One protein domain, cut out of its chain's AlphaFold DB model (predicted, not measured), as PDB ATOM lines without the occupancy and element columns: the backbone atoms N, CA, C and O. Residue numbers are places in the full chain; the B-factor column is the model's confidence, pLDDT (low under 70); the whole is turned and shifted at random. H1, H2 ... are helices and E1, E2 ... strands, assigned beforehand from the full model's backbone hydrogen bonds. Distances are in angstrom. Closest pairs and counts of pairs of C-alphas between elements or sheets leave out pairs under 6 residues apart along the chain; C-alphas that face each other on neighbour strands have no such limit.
ATOM      1  N   ILE A   2     264.539 175.039  67.122       76.56
ATOM      2  CA  ILE A   2     265.409 176.093  66.580       76.56
ATOM      3  C   ILE A   2     264.605 177.254  65.965       76.56
ATOM      4  O   ILE A   2     264.758 178.396  66.385       76.56
ATOM      5  N   CYS A   3     263.666 176.963  65.061       75.69
ATOM      6  CA  CYS A   3     262.879 178.005  64.389       75.69
ATOM      7  C   CYS A   3     261.898 178.750  65.319       75.69
ATOM      8  O   CYS A   3     261.799 179.963  65.258       75.69
ATOM      9  N   PHE A   4     261.181 178.062  66.211       77.56
ATOM     10  CA  PHE A   4     260.121 178.705  67.010       77.56
ATOM     11  C   PHE A   4     260.569 179.175  68.405       77.56
ATOM     12  O   PHE A   4     259.918 180.021  69.008       77.56
ATOM     13  N   GLY A   5     261.664 178.625  68.932       81.06
ATOM     14  CA  GLY A   5     262.198 178.957  70.256       81.06
ATOM     15  C   GLY A   5     263.426 179.861  70.185       81.06
ATOM     16  O   GLY A   5     263.474 180.879  70.865       81.06
ATOM     17  N   VAL A   6     264.398 179.528  69.329       82.12
ATOM     18  CA  VAL A   6     265.696 180.229  69.279       82.12
ATOM     19  C   VAL A   6     265.651 181.471  68.385       82.12
ATOM     20  O   VAL A   6     266.193 182.506  68.757       82.12
ATOM     21  N   LEU A   7     264.964 181.415  67.239       81.88
ATOM     22  CA  LEU A   7     264.839 182.556  66.319       81.88
ATOM     23  C   LEU A   7     264.214 183.820  66.958       81.88
ATOM     24  O   LEU A   7     264.784 184.894  66.775       81.88
ATOM     25  N   PRO A   8     263.128 183.747  67.757       79.81
ATOM     26  CA  PRO A   8     262.600 184.908  68.483       79.81
ATOM     27  C   PRO A   8     263.625 185.542  69.423       79.81
ATOM     28  O   PRO A   8     263.699 186.763  69.544       79.81
ATOM     29  N   VAL A   9     264.427 184.698  70.081       82.69
ATOM     30  CA  VAL A   9     265.455 185.132  71.027       82.69
ATOM     31  C   VAL A   9     266.619 185.791  70.306       82.69
ATOM     32  O   VAL A   9     267.065 186.857  70.724       82.69
ATOM     33  N   ALA A  10     267.059 185.214  69.188       82.06
ATOM     34  CA  ALA A  10     268.089 185.797  68.339       82.06
ATOM     35  C   ALA A  10     267.654 187.165  67.786       82.06
ATOM     36  O   ALA A  10     268.432 188.118  67.828       82.06
ATOM     37  N   ILE A  11     266.395 187.291  67.342       80.88
ATOM     38  CA  ILE A  11     265.829 188.573  66.901       80.88
ATOM     39  C   ILE A  11     265.805 189.571  68.062       80.88
ATOM     40  O   ILE A  11     266.317 190.678  67.908       80.88
ATOM     41  N   GLY A  12     265.286 189.191  69.234       79.12
ATOM     42  CA  GLY A  12     265.255 190.063  70.413       79.12
ATOM     43  C   GLY A  12     266.645 190.562  70.819       79.12
ATOM     44  O   GLY A  12     266.837 191.757  71.041       79.12
ATOM     45  N   TYR A  13     267.635 189.671  70.822       78.38
ATOM     46  CA  TYR A  13     269.024 190.026  71.100       78.38
ATOM     47  C   TYR A  13     269.588 190.996  70.049       78.38
ATOM     48  O   TYR A  13     270.165 192.021  70.407       78.38
ATOM     49  N   SER A  14     269.342 190.749  68.756       76.88
ATOM     50  CA  SER A  14     269.785 191.638  67.666       76.88
ATOM     51  C   SER A  14     269.130 193.026  67.681       76.88
ATOM     52  O   SER A  14     269.720 193.994  67.207       76.88
ATOM     53  N   VAL A  15     267.924 193.142  68.244       72.38
ATOM     54  CA  VAL A  15     267.184 194.408  68.372       72.38
ATOM     55  C   VAL A  15     267.724 195.269  69.525       72.38
ATOM     56  O   VAL A  15     267.449 196.468  69.561       72.38
ATOM     57  N   GLY A  16     268.530 194.694  70.423       69.06
ATOM     58  CA  GLY A  16     269.211 195.412  71.502       69.06
ATOM     59  C   GLY A  16     268.684 195.117  72.907       69.06
ATOM     60  O   GLY A  16     268.927 195.924  73.809       69.06
ATOM     61  N   LEU A  17     267.981 193.991  73.122       66.38
ATOM     62  CA  LEU A  17     267.630 193.522  74.472       66.38
ATOM     63  C   LEU A  17     268.915 193.116  75.213       66.38
ATOM     64  O   LEU A  17     269.405 191.996  75.075       66.38
ATOM     65  N   THR A  18     269.499 194.058  75.948       66.69
ATOM     66  CA  THR A  18     270.816 193.932  76.598       66.69
ATOM     67  C   THR A  18     270.727 193.914  78.123       66.69
ATOM     68  O   THR A  18     271.746 193.790  78.802       66.69
ATOM     69  N   LYS A  19     269.522 194.020  78.700       77.81
ATOM     70  CA  LYS A  19     269.350 194.018  80.160       77.81
ATOM     71  C   LYS A  19     269.325 192.591  80.707       77.81
ATOM     72  O   LYS A  19     268.692 191.703  80.145       77.81
ATOM     73  N   TRP A  20     269.914 192.394  81.886       76.12
ATOM     74  CA  TRP A  20     269.923 191.102  82.587       76.12
ATOM     75  C   TRP A  20     268.522 190.506  82.788       76.12
ATOM     76  O   TRP A  20     268.324 189.313  82.578       76.12
ATOM     77  N   PHE A  21     267.530 191.338  83.123       77.94
ATOM     78  CA  PHE A  21     266.138 190.897  83.278       77.94
ATOM     79  C   PHE A  21     265.539 190.348  81.976       77.94
ATOM     80  O   PHE A  21     264.796 189.373  82.002       77.94
ATOM     81  N   GLU A  22     265.887 190.934  80.830       79.31
ATOM     82  CA  GLU A  22     265.400 190.492  79.521       79.31
ATOM     83  C   GLU A  22     265.982 189.124  79.156       79.31
ATOM     84  O   GLU A  22     265.263 188.270  78.645       79.31
ATOM     85  N   PHE A  23     267.244 188.871  79.506       80.12
ATOM     86  CA  PHE A  23     267.885 187.574  79.294       80.12
ATOM     87  C   PHE A  23     267.172 186.437  80.043       80.12
ATOM     88  O   PHE A  23     266.960 185.359  79.485       80.12
ATOM     89  N   VAL A  24     266.730 186.691  81.279       84.38
ATOM     90  CA  VAL A  24     265.943 185.724  82.063       84.38
ATOM     91  C   VAL A  24     264.611 185.418  81.375       84.38
ATOM     92  O   VAL A  24     264.237 184.253  81.256       84.38
ATOM     93  N   VAL A  25     263.916 186.434  80.858       82.62
ATOM     94  CA  VAL A  25     262.651 186.247  80.122       82.62
ATOM     95  C   VAL A  25     262.862 185.426  78.848       82.62
ATOM     96  O   VAL A  25     262.074 184.524  78.562       82.62
ATOM     97  N   LEU A  26     263.940 185.689  78.105       83.56
ATOM     98  CA  LEU A  26     264.289 184.939  76.896       83.56
ATOM     99  C   LEU A  26     264.569 183.462  77.212       83.56
ATOM    100  O   LEU A  26     264.065 182.577  76.517       83.56
ATOM    101  N   ALA A  27     265.311 183.186  78.286       85.19
ATOM    102  CA  ALA A  27     265.581 181.823  78.740       85.19
ATOM    103  C   ALA A  27     264.296 181.093  79.171       85.19
ATOM    104  O   ALA A  27     264.067 179.951  78.762       85.19
ATOM    105  N   LEU A  28     263.419 181.763  79.929       85.69
ATOM    106  CA  LEU A  28     262.118 181.219  80.330       85.69
ATOM    107  C   LEU A  28     261.222 180.923  79.121       85.69
ATOM    108  O   LEU A  28     260.571 179.880  79.085       85.69
ATOM    109  N   TYR A  29     261.221 181.797  78.114       86.25
ATOM    110  CA  TYR A  29     260.479 181.586  76.873       86.25
ATOM    111  C   TYR A  29     260.958 180.334  76.124       86.25
ATOM    112  O   TYR A  29     260.139 179.493  75.740       86.25
ATOM    113  N   VAL A  30     262.275 180.164  75.956       86.75
ATOM    114  CA  VAL A  30     262.848 178.976  75.294       86.75
ATOM    115  C   VAL A  30     262.512 177.708  76.068       86.75
ATOM    116  O   VAL A  30     262.137 176.706  75.458       86.75
ATOM    117  N   LEU A  31     262.597 177.754  77.399       86.75
ATOM    118  CA  LEU A  31     262.263 176.622  78.254       86.75
ATOM    119  C   LEU A  31     260.774 176.251  78.158       86.75
ATOM    120  O   LEU A  31     260.444 175.076  78.009       86.75
ATOM    121  N   ALA A  32     259.875 177.238  78.169       85.25
ATOM    122  CA  ALA A  32     258.440 177.015  77.995       85.25
ATOM    123  C   ALA A  32     258.126 176.394  76.622       85.25
ATOM    124  O   ALA A  32     257.364 175.428  76.537       85.25
ATOM    125  N   ALA A  33     258.754 176.895  75.552       84.38
ATOM    126  CA  ALA A  33     258.633 176.313  74.217       84.38
ATOM    127  C   ALA A  33     259.173 174.869  74.170       84.38
ATOM    128  O   ALA A  33     258.555 174.012  73.534       84.38
ATOM    129  N   LEU A  34     260.279 174.592  74.878       86.12
ATOM    130  CA  LEU A  34     260.866 173.257  75.048       86.12
ATOM    131  C   LEU A  34     259.886 172.266  75.670       86.12
ATOM    132  O   LEU A  34     259.572 171.242  75.059       86.12
ATOM    133  N   ILE A  35     259.359 172.612  76.843       84.81
ATOM    134  CA  ILE A  35     258.405 171.787  77.593       84.81
ATOM    135  C   ILE A  35     257.155 171.515  76.754       84.81
ATOM    136  O   ILE A  35     256.679 170.383  76.693       84.81
ATOM    137  N   ARG A  36     256.637 172.535  76.061       83.31
ATOM    138  CA  ARG A  36     255.416 172.427  75.258       83.31
ATOM    139  C   ARG A  36     255.539 171.419  74.114       83.31
ATOM    140  O   ARG A  36     254.596 170.676  73.847       83.31
ATOM    141  N   LEU A  37     256.685 171.395  73.437       81.62
ATOM    142  CA  LEU A  37     256.933 170.475  72.324       81.62
ATOM    143  C   LEU A  37     257.282 169.070  72.827       81.62
ATOM    144  O   LEU A  37     256.858 168.101  72.215       81.62
ATOM    145  N   ALA A  38     258.002 168.956  73.949       83.19
ATOM    146  CA  ALA A  38     258.252 167.668  74.595       83.19
ATOM    147  C   ALA A  38     256.938 167.011  75.047       83.19
ATOM    148  O   ALA A  38     256.714 165.836  74.774       83.19
ATOM    149  N   TYR A  39     256.029 167.792  75.646       80.19
ATOM    150  CA  TYR A  39     254.685 167.333  75.995       80.19
ATOM    151  C   TYR A  39     253.921 166.857  74.758       80.19
ATOM    152  O   TYR A  39     253.330 165.784  74.793       80.19
ATOM    153  N   TYR A  40     253.958 167.622  73.662       76.38
ATOM    154  CA  TYR A  40     253.314 167.230  72.407       76.38
ATOM    155  C   TYR A  40     253.878 165.916  71.853       76.38
ATOM    156  O   TYR A  40     253.096 165.031  71.536       76.38
ATOM    157  N   ASN A  41     255.204 165.758  71.813       79.88
ATOM    158  CA  ASN A  41     255.838 164.534  71.321       79.88
ATOM    159  C   ASN A  41     255.417 163.300  72.137       79.88
ATOM    160  O   ASN A  41     254.967 162.325  71.554       79.88
ATOM    161  N   VAL A  42     255.471 163.370  73.474       79.75
ATOM    162  CA  VAL A  42     255.057 162.251  74.349       79.75
ATOM    163  C   VAL A  42     253.571 161.935  74.184       79.75
ATOM    164  O   VAL A  42     253.161 160.783  74.105       79.75
ATOM    165  N   THR A  43     252.756 162.982  74.104       73.56
ATOM    166  CA  THR A  43     251.305 162.866  73.978       73.56
ATOM    167  C   THR A  43     250.885 162.265  72.628       73.56
ATOM    168  O   THR A  43     249.855 161.594  72.560       73.56
ATOM    169  N   GLU A  44     251.627 162.536  71.551       68.00
ATOM    170  CA  GLU A  44     251.409 161.932  70.229       68.00
ATOM    171  C   GLU A  44     251.873 160.473  70.194       68.00
ATOM    172  O   GLU A  44     251.141 159.631  69.668       68.00
ATOM    173  N   ASP A  45     253.014 160.156  70.819       68.38
ATOM    174  CA  ASP A  45     253.503 158.779  70.943       68.38
ATOM    175  C   ASP A  45     252.454 157.897  71.646       68.38
ATOM    176  O   ASP A  45     252.026 156.881  71.095       68.38
ATOM    177  N   GLU A  46     251.933 158.314  72.807       70.25
ATOM    178  CA  GLU A  46     250.910 157.558  73.553       70.25
ATOM    179  C   GLU A  46     249.650 157.244  72.722       70.25
ATOM    180  O   GLU A  46     249.073 156.165  72.846       70.25
ATOM    181  N   LEU A  47     249.223 158.140  71.826       65.88
ATOM    182  CA  LEU A  47     248.053 157.891  70.967       65.88
ATOM    183  C   LEU A  47     248.311 156.880  69.869       65.88
ATOM    184  O   LEU A  47     247.420 156.091  69.542       65.88
ATOM    185  N   GLN A  48     249.492 156.966  69.256       62.28
ATOM    186  CA  GLN A  48     249.886 156.052  68.196       62.28
ATOM    187  C   GLN A  48     249.973 154.627  68.740       62.28
ATOM    188  O   GLN A  48     249.576 153.692  68.047       62.28
ATOM    189  N   PHE A  49     250.410 154.472  69.993       61.38
ATOM    190  CA  PHE A  49     250.495 153.174  70.656       61.38
ATOM    191  C   PHE A  49     249.155 152.661  71.203       61.38
ATOM    192  O   PHE A  49     248.903 151.460  71.110       61.38
ATOM    193  N   CYS A  50     248.295 153.518  71.767       60.34
ATOM    194  CA  CYS A  50     247.109 153.047  72.493       60.34
ATOM    195  C   CYS A  50     245.820 152.937  71.667       60.34
ATOM    196  O   CYS A  50     245.030 152.041  71.960       60.34
ATOM    197  N   GLU A  51     245.551 153.810  70.686       55.72
ATOM    198  CA  GLU A  51     244.158 153.956  70.216       55.72
ATOM    199  C   GLU A  51     243.935 153.942  68.700       55.72
ATOM    200  O   GLU A  51     242.788 153.771  68.299       55.72
ATOM    201  N   ASN A  52     244.947 154.096  67.828       51.44
ATOM    202  CA  ASN A  52     244.768 154.160  66.351       51.44
ATOM    203  C   ASN A  52     243.582 155.052  65.884       51.44
ATOM    204  O   ASN A  52     243.074 154.917  64.771       51.44
ATOM    205  N   THR A  53     243.119 155.977  66.731       48.75
ATOM    206  CA  THR A  53     241.894 156.758  66.540       48.75
ATOM    207  C   THR A  53     242.281 158.237  66.509       48.75
ATOM    208  O   THR A  53     243.004 158.713  67.390       48.75
ATOM    209  N   PRO A  54     241.873 159.004  65.483       52.50
ATOM    210  CA  PRO A  54     242.373 160.360  65.293       52.50
ATOM    211  C   PRO A  54     241.847 161.317  66.373       52.50
ATOM    212  O   PRO A  54     240.640 161.497  66.529       52.50
ATOM    213  N   ARG A  55     242.750 162.028  67.065       51.44
ATOM    214  CA  ARG A  55     242.372 163.062  68.048       51.44
ATOM    215  C   ARG A  55     241.507 164.162  67.448       51.44
ATOM    216  O   ARG A  55     241.862 164.730  66.418       51.44
ATOM    217  N   VAL A  56     240.434 164.533  68.147       49.16
ATOM    218  CA  VAL A  56     239.487 165.602  67.766       49.16
ATOM    219  C   VAL A  56     239.832 166.959  68.422       49.16
ATOM    220  O   VAL A  56     239.342 168.004  67.992       49.16
ATOM    221  N   TYR A  57     240.738 166.990  69.408       48.25
ATOM    222  CA  TYR A  57     241.086 168.192  70.183       48.25
ATOM    223  C   TYR A  57     242.604 168.305  70.422       48.25
ATOM    224  O   TYR A  57     243.251 167.297  70.702       48.25
ATOM    225  N   TYR A  58     243.165 169.521  70.316       53.09
ATOM    226  CA  TYR A  58     244.537 169.825  70.743       53.09
ATOM    227  C   TYR A  58     244.498 170.475  72.135       53.09
ATOM    228  O   TYR A  58     243.820 171.479  72.361       53.09
ATOM    229  N   ASP A  59     245.245 169.925  73.088       50.81
ATOM    230  CA  ASP A  59     245.375 170.533  74.412       50.81
ATOM    231  C   ASP A  59     246.460 171.616  74.385       50.81
ATOM    232  O   ASP A  59     247.640 171.311  74.546       50.81
ATOM    233  N   GLY A  60     246.074 172.882  74.184       52.28
ATOM    234  CA  GLY A  60     246.929 174.079  74.268       52.28
ATOM    235  C   GLY A  60     247.226 174.776  72.928       52.28
ATOM    236  O   GLY A  60     246.977 174.240  71.846       52.28
ATOM    237  N   LEU A  61     247.814 175.975  73.006       57.19
ATOM    238  CA  LEU A  61     248.217 176.772  71.844       57.19
ATOM    239  C   LEU A  61     249.425 176.125  71.131       57.19
ATOM    240  O   LEU A  61     250.397 175.746  71.800       57.19
ATOM    241  N   PRO A  62     249.391 175.947  69.795       62.50
ATOM    242  CA  PRO A  62     250.523 175.395  69.068       62.50
ATOM    243  C   PRO A  62     251.667 176.413  69.015       62.50
ATOM    244  O   PRO A  62     251.465 177.589  68.705       62.50
ATOM    245  N   VAL A  63     252.887 175.936  69.277       65.44
ATOM    246  CA  VAL A  63     254.137 176.726  69.264       65.44
ATOM    247  C   VAL A  63     254.376 177.430  67.920       65.44
ATOM    248  O   VAL A  63     255.031 178.464  67.858       65.44
ATOM    249  N   THR A  64     253.765 176.936  66.843       72.00
ATOM    250  CA  THR A  64     253.835 177.531  65.502       72.00
ATOM    251  C   THR A  64     253.205 178.922  65.403       72.00
ATOM    252  O   THR A  64     253.595 179.700  64.537       72.00
ATOM    253  N   THR A  65     252.279 179.274  66.301       74.12
ATOM    254  CA  THR A  65     251.606 180.589  66.316       74.12
ATOM    255  C   THR A  65     252.573 181.756  66.484       74.12
ATOM    256  O   THR A  65     252.351 182.828  65.921       74.12
ATOM    257  N   VAL A  66     253.691 181.549  67.184       77.12
ATOM    258  CA  VAL A  66     254.662 182.623  67.414       77.12
ATOM    259  C   VAL A  66     255.366 183.058  66.134       77.12
ATOM    260  O   VAL A  66     255.713 184.226  66.008       77.12
ATOM    261  N   ALA A  67     255.497 182.169  65.144       73.69
ATOM    262  CA  ALA A  67     256.079 182.519  63.850       73.69
ATOM    263  C   ALA A  67     255.195 183.458  63.022       73.69
ATOM    264  O   ALA A  67     255.696 184.067  62.087       73.69
ATOM    265  N   LEU A  68     253.910 183.600  63.365       75.38
ATOM    266  CA  LEU A  68     253.031 184.620  62.790       75.38
ATOM    267  C   LEU A  68     253.014 185.893  63.645       75.38
ATOM    268  O   LEU A  68     253.073 186.998  63.109       75.38
ATOM    269  N   ILE A  69     252.978 185.746  64.973       77.12
ATOM    270  CA  ILE A  69     252.910 186.871  65.921       77.12
ATOM    271  C   ILE A  69     254.183 187.730  65.875       77.12
ATOM    272  O   ILE A  69     254.099 188.955  65.875       77.12
ATOM    273  N   LEU A  70     255.364 187.110  65.803       77.19
ATOM    274  CA  LEU A  70     256.649 187.817  65.754       77.19
ATOM    275  C   LEU A  70     256.792 188.769  64.564       77.19
ATOM    276  O   LEU A  70     257.047 189.950  64.805       77.19
ATOM    277  N   PRO A  71     256.647 188.317  63.303       73.12
ATOM    278  CA  PRO A  71     256.763 189.215  62.161       73.12
ATOM    279  C   PRO A  71     255.664 190.281  62.161       73.12
ATOM    280  O   PRO A  71     255.949 191.423  61.818       73.12
ATOM    281  N   LEU A  72     254.450 189.965  62.634       74.62
ATOM    282  CA  LEU A  72     253.379 190.952  62.806       74.62
ATOM    283  C   LEU A  72     253.800 192.085  63.756       74.62
ATOM    284  O   LEU A  72     253.650 193.262  63.430       74.62
ATOM    285  N   ILE A  73     254.354 191.738  64.918       73.38
ATOM    286  CA  ILE A  73     254.829 192.723  65.898       73.38
ATOM    287  C   ILE A  73     256.032 193.484  65.357       73.38
ATOM    288  O   ILE A  73     256.132 194.689  65.569       73.38
ATOM    289  N   TYR A  74     256.918 192.825  64.614       70.94
ATOM    290  CA  TYR A  74     258.055 193.485  63.984       70.94
ATOM    291  C   TYR A  74     257.619 194.572  62.984       70.94
ATOM    292  O   TYR A  74     258.245 195.630  62.931       70.94
ATOM    293  N   THR A  75     256.498 194.394  62.278       67.75
ATOM    294  CA  THR A  75     255.913 195.431  61.406       67.75
ATOM    295  C   THR A  75     255.426 196.670  62.174       67.75
ATOM    296  O   THR A  75     255.333 197.746  61.589       67.75
ATOM    297  N   LEU A  76     255.175 196.584  63.489       66.44
ATOM    298  CA  LEU A  76     254.853 197.751  64.331       66.44
ATOM    299  C   LEU A  76     256.088 198.572  64.749       66.44
ATOM    300  O   LEU A  76     255.936 199.671  65.290       66.44
ATOM    301  N   ARG A  77     257.311 198.092  64.482       65.94
ATOM    302  CA  ARG A  77     258.569 198.806  64.769       65.94
ATOM    303  C   ARG A  77     258.615 200.259  64.252       65.94
ATOM    304  O   ARG A  77     259.024 201.117  65.032       65.94
ATOM    305  N   PRO A  78     258.204 200.591  63.008       58.75
ATOM    306  CA  PRO A  78     258.169 201.979  62.527       58.75
ATOM    307  C   PRO A  78     257.220 202.904  63.302       58.75
ATOM    308  O   PRO A  78     257.477 204.102  63.370       58.75
ATOM    309  N   VAL A  79     256.157 202.368  63.911       60.81
ATOM    310  CA  VAL A  79     255.122 203.159  64.604       60.81
ATOM    311  C   VAL A  79     255.515 203.477  66.058       60.81
ATOM    312  O   VAL A  79     255.063 204.471  66.617       60.81
ATOM    313  N   MET A  80     256.389 202.678  66.680       56.00
ATOM    314  CA  MET A  80     256.694 202.743  68.119       56.00
ATOM    315  C   MET A  80     258.210 202.771  68.390       56.00
ATOM    316  O   MET A  80     258.772 201.817  68.917       56.00
ATOM    317  N   LYS A  81     258.908 203.870  68.067       58.34
ATOM    318  CA  LYS A  81     260.380 203.958  68.223       58.34
ATOM    319  C   LYS A  81     260.902 203.800  69.666       58.34
ATOM    320  O   LYS A  81     261.953 203.193  69.841       58.34
ATOM    321  N   SER A  82     260.195 204.288  70.690       57.53
ATOM    322  CA  SER A  82     260.720 204.302  72.077       57.53
ATOM    323  C   SER A  82     260.226 203.156  72.974       57.53
ATOM    324  O   SER A  82     260.840 202.881  74.001       57.53
ATOM    325  N   GLY A  83     259.140 202.467  72.601       65.19
ATOM    326  CA  GLY A  83     258.511 201.406  73.410       65.19
ATOM    327  C   GLY A  83     258.641 199.987  72.845       65.19
ATOM    328  O   GLY A  83     258.243 199.026  73.504       65.19
ATOM    329  N   PHE A  84     259.194 199.834  71.639       70.00
ATOM    330  CA  PHE A  84     259.238 198.557  70.921       70.00
ATOM    331  C   PHE A  84     259.965 197.450  71.690       70.00
ATOM    332  O   PHE A  84     259.481 196.324  71.741       70.00
ATOM    333  N   LEU A  85     261.091 197.774  72.334       69.19
ATOM    334  CA  LEU A  85     261.875 196.803  73.101       69.19
ATOM    335  C   LEU A  85     261.072 196.195  74.262       69.19
ATOM    336  O   LEU A  85     261.040 194.977  74.435       69.19
ATOM    337  N   ALA A  86     260.381 197.049  75.023       71.44
ATOM    338  CA  ALA A  86     259.544 196.622  76.139       71.44
ATOM    339  C   ALA A  86     258.347 195.801  75.647       71.44
ATOM    340  O   ALA A  86     258.042 194.754  76.214       71.44
ATOM    341  N   LEU A  87     257.711 196.224  74.551       75.56
ATOM    342  CA  LEU A  87     256.589 195.508  73.949       75.56
ATOM    343  C   LEU A  87     257.007 194.122  73.436       75.56
ATOM    344  O   LEU A  87     256.280 193.147  73.631       75.56
ATOM    345  N   PHE A  88     258.198 194.008  72.845       76.88
ATOM    346  CA  PHE A  88     258.753 192.737  72.381       76.88
ATOM    347  C   PHE A  88     259.022 191.780  73.550       76.88
ATOM    348  O   PHE A  88     258.594 190.627  73.515       76.88
ATOM    349  N   SER A  89     259.650 192.274  74.623       74.44
ATOM    350  CA  SER A  89     259.895 191.499  75.846       74.44
ATOM    351  C   SER A  89     258.591 191.031  76.507       74.44
ATOM    352  O   SER A  89     258.436 189.845  76.807       74.44
ATOM    353  N   VAL A  90     257.609 191.930  76.653       81.31
ATOM    354  CA  VAL A  90     256.286 191.606  77.213       81.31
ATOM    355  C   VAL A  90     255.563 190.579  76.350       81.31
ATOM    356  O   VAL A  90     254.991 189.636  76.886       81.31
ATOM    357  N   THR A  91     255.623 190.702  75.023       79.75
ATOM    358  CA  THR A  91     255.001 189.721  74.126       79.75
ATOM    359  C   THR A  91     255.616 188.341  74.322       79.75
ATOM    360  O   THR A  91     254.876 187.372  74.475       79.75
ATOM    361  N   LEU A  92     256.945 188.225  74.367       80.69
ATOM    362  CA  LEU A  92     257.602 186.936  74.606       80.69
ATOM    363  C   LEU A  92     257.199 186.338  75.956       80.69
ATOM    364  O   LEU A  92     256.904 185.147  76.028       80.69
ATOM    365  N   LEU A  93     257.089 187.162  76.998       82.75
ATOM    366  CA  LEU A  93     256.636 186.729  78.320       82.75
ATOM    367  C   LEU A  93     255.176 186.249  78.303       82.75
ATOM    368  O   LEU A  93     254.874 185.169  78.811       82.75
ATOM    369  N   VAL A  94     254.277 187.000  77.661       83.06
ATOM    370  CA  VAL A  94     252.866 186.617  77.485       83.06
ATOM    371  C   VAL A  94     252.751 185.332  76.669       83.06
ATOM    372  O   VAL A  94     251.954 184.461  77.008       83.06
ATOM    373  N   THR A  95     253.571 185.168  75.630       80.00
ATOM    374  CA  THR A  95     253.564 183.962  74.792       80.00
ATOM    375  C   THR A  95     254.090 182.750  75.565       80.00
ATOM    376  O   THR A  95     253.502 181.675  75.484       80.00
ATOM    377  N   ALA A  96     255.140 182.925  76.375       80.94
ATOM    378  CA  ALA A  96     255.651 181.887  77.272       80.94
ATOM    379  C   ALA A  96     254.586 181.450  78.290       80.94
ATOM    380  O   ALA A  96     254.355 180.254  78.476       80.94
ATOM    381  N   ALA A  97     253.888 182.411  78.902       80.75
ATOM    382  CA  ALA A  97     252.771 182.127  79.795       80.75
ATOM    383  C   ALA A  97     251.632 181.409  79.053       80.75
ATOM    384  O   ALA A  97     251.122 180.406  79.543       80.75
ATOM    385  N   ALA A  98     251.279 181.849  77.842       77.62
ATOM    386  CA  ALA A  98     250.254 181.219  77.011       77.62
ATOM    387  C   ALA A  98     250.609 179.782  76.584       77.62
ATOM    388  O   ALA A  98     249.705 178.977  76.369       77.62
ATOM    389  N   TYR A  99     251.897 179.435  76.481       73.50
ATOM    390  CA  TYR A  99     252.339 178.054  76.258       73.50
ATOM    391  C   TYR A  99     252.155 177.163  77.488       73.50
ATOM    392  O   TYR A  99     251.829 175.985  77.340       73.50
ATOM    393  N   LEU A 100     252.362 177.709  78.687       72.75
ATOM    394  CA  LEU A 100     252.188 176.979  79.947       72.75
ATOM    395  C   LEU A 100     250.710 176.879  80.355       72.75
ATOM    396  O   LEU A 100     250.286 175.870  80.921       72.75
ATOM    397  N   LEU A 101     249.910 177.901  80.042       71.31
ATOM    398  CA  LEU A 101     248.471 177.901  80.270       71.31
ATOM    399  C   LEU A 101     247.802 176.869  79.349       71.31
ATOM    400  O   LEU A 101     247.874 176.947  78.123       71.31
ATOM    401  N   LYS A 102     247.116 175.887  79.947       55.44
ATOM    402  CA  LYS A 102     246.339 174.861  79.232       55.44
ATOM    403  C   LYS A 102     245.094 175.472  78.569       55.44
ATOM    404  O   LYS A 102     243.974 175.289  79.037       55.44
ATOM    405  N   VAL A 103     245.269 176.189  77.463       57.31
ATOM    406  CA  VAL A 103     244.149 176.663  76.635       57.31
ATOM    407  C   VAL A 103     243.670 175.510  75.749       57.31
ATOM    408  O   VAL A 103     244.319 175.174  74.769       57.31
ATOM    409  N   LYS A 104     242.542 174.863  76.051       51.16
ATOM    410  CA  LYS A 104     241.977 173.830  75.158       51.16
ATOM    411  C   LYS A 104     241.567 174.455  73.819       51.16
ATOM    412  O   LYS A 104     240.620 175.238  73.781       51.16
ATOM    413  N   ILE A 105     242.248 174.109  72.722       54.34
ATOM    414  CA  ILE A 105     241.951 174.641  71.384       54.34
ATOM    415  C   ILE A 105     241.526 173.491  70.475       54.34
ATOM    416  O   ILE A 105     242.233 172.509  70.256       54.34
ATOM    417  N   ARG A 106     240.311 173.604  69.937       46.19
ATOM    418  CA  ARG A 106     239.720 172.624  69.020       46.19
ATOM    419  C   ARG A 106     240.586 172.481  67.763       46.19
ATOM    420  O   ARG A 106     241.125 173.476  67.281       46.19
ATOM    421  N   LYS A 107     240.718 171.258  67.230       50.62
ATOM    422  CA  LYS A 107     241.604 170.947  66.096       50.62
ATOM    423  C   LYS A 107     241.413 171.945  64.951       50.62
ATOM    424  O   LYS A 107     240.309 172.096  64.425       50.62
ATOM    425  N   LEU A 108     242.496 172.610  64.558       51.53
ATOM    426  CA  LEU A 108     242.514 173.463  63.379       51.53
ATOM    427  C   LEU A 108     242.511 172.537  62.152       51.53
ATOM    428  O   LEU A 108     243.555 172.038  61.743       51.53
ATOM    429  N   GLY A 109     241.323 172.210  61.631       56.03
ATOM    430  CA  GLY A 109     241.181 171.378  60.427       56.03
ATOM    431  C   GLY A 109     241.838 172.019  59.195       56.03
ATOM    432  O   GLY A 109     242.289 173.161  59.260       56.03
ATOM    433  N   MET A 110     241.838 171.332  58.043       57.41
ATOM    434  CA  MET A 110     242.432 171.823  56.777       57.41
ATOM    435  C   MET A 110     242.106 173.293  56.469       57.41
ATOM    436  O   MET A 110     242.987 174.062  56.097       57.41
ATOM    437  N   LYS A 111     240.852 173.710  56.697       63.16
ATOM    438  CA  LYS A 111     240.408 175.097  56.484       63.16
ATOM    439  C   LYS A 111     241.188 176.103  57.334       63.16
ATOM    440  O   LYS A 111     241.524 177.177  56.856       63.16
ATOM    441  N   GLY A 112     241.509 175.758  58.575       66.62
ATOM    442  CA  GLY A 112     242.255 176.640  59.461       66.62
ATOM    443  C   GLY A 112     243.762 176.663  59.179       66.62
ATOM    444  O   GLY A 112     244.378 177.709  59.341       66.62
ATOM    445  N   MET A 113     244.346 175.565  58.680       65.62
ATOM    446  CA  MET A 113     245.735 175.567  58.196       65.62
ATOM    447  C   MET A 113     245.896 176.475  56.966       65.62
ATOM    448  O   MET A 113     246.853 177.240  56.888       65.62
ATOM    449  N   ILE A 114     244.913 176.460  56.057       72.88
ATOM    450  CA  ILE A 114     244.860 177.372  54.906       72.88
ATOM    451  C   ILE A 114     244.730 178.828  55.376       72.88
ATOM    452  O   ILE A 114     245.492 179.681  54.934       72.88
ATOM    453  N   VAL A 115     243.828 179.117  56.321       77.00
ATOM    454  CA  VAL A 115     243.687 180.469  56.894       77.00
ATOM    455  C   VAL A 115     244.987 180.946  57.549       77.00
ATOM    456  O   VAL A 115     245.379 182.091  57.344       77.00
ATOM    457  N   ALA A 116     245.693 180.082  58.283       73.06
ATOM    458  CA  ALA A 116     246.983 180.425  58.879       73.06
ATOM    459  C   ALA A 116     248.059 180.714  57.815       73.06
ATOM    460  O   ALA A 116     248.833 181.656  57.975       73.06
ATOM    461  N   ALA A 117     248.077 179.958  56.713       76.88
ATOM    462  CA  ALA A 117     248.990 180.196  55.595       76.88
ATOM    463  C   ALA A 117     248.708 181.538  54.897       76.88
ATOM    464  O   ALA A 117     249.632 182.322  54.685       76.88
ATOM    465  N   PHE A 118     247.438 181.850  54.610       82.50
ATOM    466  CA  PHE A 118     247.047 183.151  54.052       82.50
ATOM    467  C   PHE A 118     247.329 184.306  55.016       82.50
ATOM    468  O   PHE A 118     247.785 185.363  54.586       82.50
ATOM    469  N   CYS A 119     247.116 184.103  56.318       82.12
ATOM    470  CA  CYS A 119     247.479 185.075  57.344       82.12
ATOM    471  C   CYS A 119     248.991 185.347  57.331       82.12
ATOM    472  O   CYS A 119     249.397 186.505  57.295       82.12
ATOM    473  N   GLY A 120     249.822 184.301  57.256       78.94
ATOM    474  CA  GLY A 120     251.273 184.441  57.104       78.94
ATOM    475  C   GLY A 120     251.676 185.190  55.837       78.94
ATOM    476  O   GLY A 120     252.519 186.083  55.905       78.94
ATOM    477  N   LEU A 121     251.028 184.901  54.706       83.12
ATOM    478  CA  LEU A 121     251.261 185.615  53.450       83.12
ATOM    479  C   LEU A 121     250.911 187.109  53.570       83.12
ATOM    480  O   LEU A 121     251.666 187.961  53.109       83.12
ATOM    481  N   GLY A 122     249.796 187.426  54.237       83.12
ATOM    482  CA  GLY A 122     249.369 188.801  54.502       83.12
ATOM    483  C   GLY A 122     250.343 189.561  55.404       83.12
ATOM    484  O   GLY A 122     250.682 190.706  55.109       83.12
ATOM    485  N   VAL A 123     250.858 188.917  56.456       81.25
ATOM    486  CA  VAL A 123     251.901 189.500  57.321       81.25
ATOM    487  C   VAL A 123     253.185 189.761  56.533       81.25
ATOM    488  O   VAL A 123     253.802 190.812  56.699       81.25
ATOM    489  N   LEU A 124     253.572 188.846  55.644       79.31
ATOM    490  CA  LEU A 124     254.771 188.982  54.817       79.31
ATOM    491  C   LEU A 124     254.628 190.135  53.810       79.31
ATOM    492  O   LEU A 124     255.535 190.958  53.685       79.31
ATOM    493  N   ALA A 125     253.465 190.261  53.165       82.12
ATOM    494  CA  ALA A 125     253.151 191.389  52.291       82.12
ATOM    495  C   ALA A 125     253.167 192.730  53.046       82.12
ATOM    496  O   ALA A 125     253.740 193.704  52.557       82.12
ATOM    497  N   LEU A 126     252.603 192.775  54.259       79.19
ATOM    498  CA  LEU A 126     252.650 193.952  55.133       79.19
ATOM    499  C   LEU A 126     254.078 194.325  55.535       79.19
ATOM    500  O   LEU A 126     254.394 195.509  55.605       79.19
ATOM    501  N   LEU A 127     254.944 193.343  55.779       76.31
ATOM    502  CA  LEU A 127     256.339 193.585  56.138       76.31
ATOM    503  C   LEU A 127     257.123 194.182  54.958       76.31
ATOM    504  O   LEU A 127     257.875 195.136  55.148       76.31
ATOM    505  N   ILE A 128     256.886 193.695  53.733       78.31
ATOM    506  CA  ILE A 128     257.464 194.263  52.502       78.31
ATOM    507  C   ILE A 128     256.929 195.681  52.249       78.31
ATOM    508  O   ILE A 128     257.703 196.594  51.965       78.31
ATOM    509  N   ALA A 129     255.617 195.892  52.385       78.19
ATOM    510  CA  ALA A 129     255.000 197.203  52.197       78.19
ATOM    511  C   ALA A 129     255.475 198.218  53.251       78.19
ATOM    512  O   ALA A 129     255.806 199.348  52.905       78.19
ATOM    513  N   GLY A 130     255.566 197.806  54.518       69.94
ATOM    514  CA  GLY A 130     256.100 198.621  55.607       69.94
ATOM    515  C   GLY A 130     257.572 198.978  55.398       69.94
ATOM    516  O   GLY A 130     257.960 200.113  55.653       69.94
ATOM    517  N   TRP A 131     258.378 198.055  54.866       65.12
ATOM    518  CA  TRP A 131     259.765 198.332  54.484       65.12
ATOM    519  C   TRP A 131     259.863 199.351  53.340       65.12
ATOM    520  O   TRP A 131     260.628 200.308  53.434       65.12
ATOM    521  N   ASN A 132     259.036 199.210  52.298       67.00
ATOM    522  CA  ASN A 132     258.971 200.181  51.199       67.00
ATOM    523  C   ASN A 132     258.467 201.561  51.650       67.00
ATOM    524  O   ASN A 132     258.962 202.572  51.161       67.00
ATOM    525  N   ALA A 133     257.527 201.624  52.596       59.75
ATOM    526  CA  ALA A 133     257.043 202.885  53.156       59.75
ATOM    527  C   ALA A 133     258.122 203.632  53.964       59.75
ATOM    528  O   ALA A 133     258.114 204.858  54.002       59.75
ATOM    529  N   ILE A 134     259.064 202.910  54.579       55.03
ATOM    530  CA  ILE A 134     260.210 203.491  55.298       55.03
ATOM    531  C   ILE A 134     261.314 203.936  54.327       55.03
ATOM    532  O   ILE A 134     262.018 204.891  54.623       55.03
ATOM    533  N   GLY A 135     261.471 203.272  53.176       48.78
ATOM    534  CA  GLY A 135     262.436 203.667  52.139       48.78
ATOM    535  C   GLY A 135     262.002 204.853  51.267       48.78
ATOM    536  O   GLY A 135     262.816 205.365  50.504       48.78
ATOM    537  N   ALA A 136     260.737 205.273  51.356       47.38
ATOM    538  CA  ALA A 136     260.173 206.403  50.614       47.38
ATOM    539  C   ALA A 136     260.098 207.716  51.428       47.38
ATOM    540  O   ALA A 136     259.604 208.714  50.903       47.38
TER     541      ALA A 136
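This is residues 2 to 136 of the 137 residues of an uncharacterized protein of bioreactor metagenome (UniProt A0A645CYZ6). Five helices run lengthwise at shallow tilts: H1, H2, H3 and H4 make an up-and-down bundle, and H5 packs along H3 on the side away from H2 and H4. Beyond the first residue of H3 and the last of H4, the short strands E1 and E2 pair as a small ribbon, while residues 48 to 54, at the far end of the long H2, stick out. The printed part has 135 residues, in the order H1, H2, E1, H3, H4, E2, H5, and is mostly helix, with one antiparallel sheet, E1 - E2. It is only just loose, close to compact, with a radius of gyration of the C-alphas of 17.1 A, and elongated, spanning 57 by 36 by 22 A.

Find C-alpha 2 at (265.409, 176.093, 66.580); from there H1 runs through residues 2 to 15, 18.5 A. H2, residues 20 to 50, covers 45.5 A and ends at C-alpha 50, (247.109, 153.047, 72.493). Next come E1, residues 57 to 59, 6.5 A, and H3, residues 63 to 75, 20.4 A. H4, residues 84 to 100, covers 24.4 A, and E2, residues 104 to 106, 6.7 A. H5, residues 110 to 135, runs 37.9 A to C-alpha 135 at (262.436, 203.667, 52.139).

Start at H3, the hub, which touches the four other helices. Its closest C-alphas to H1 are Ala 67 and Phe 4, 6.4 A. H3 and H4, a helical hairpin, only just touch, with 3 pairs of C-alphas within 8 A; Val 63 and Tyr 99 are closest, 7.3 A. H1 and H2, also a helical hairpin, run opposite ways at a shallow tilt of 10 degrees, with the C-alphas of Gly 5 and Val 30 closest, 5.1 A. H2 touches H4 at Tyr 29 and Ala 96, their closest C-alphas, 4.9 A. H5 touches H3 with residues 119 to 130 alone, closest at the C-alphas of Leu 127 and Thr 75, 5.6 A; H5 is apart from H1, H2 and H4. Between E1 and E2, N 58 and O 105 are 3.1 A apart, within hydrogen-bond range. Every O i to N i+4 pair is within that range in H4 and H5, against 7 of 10 in H1, 26 of 27 in H2 and 6 of 9 in H3.

The two farthest C-alphas, Cys 50 and Ala 136, are 59.1 A apart. The printed part has no cut and no long link. Look for low pLDDT, under 70, at residues 47 to 63, 75 to 83 and 102 to 113, among others; the mean of the printed part is 71.3.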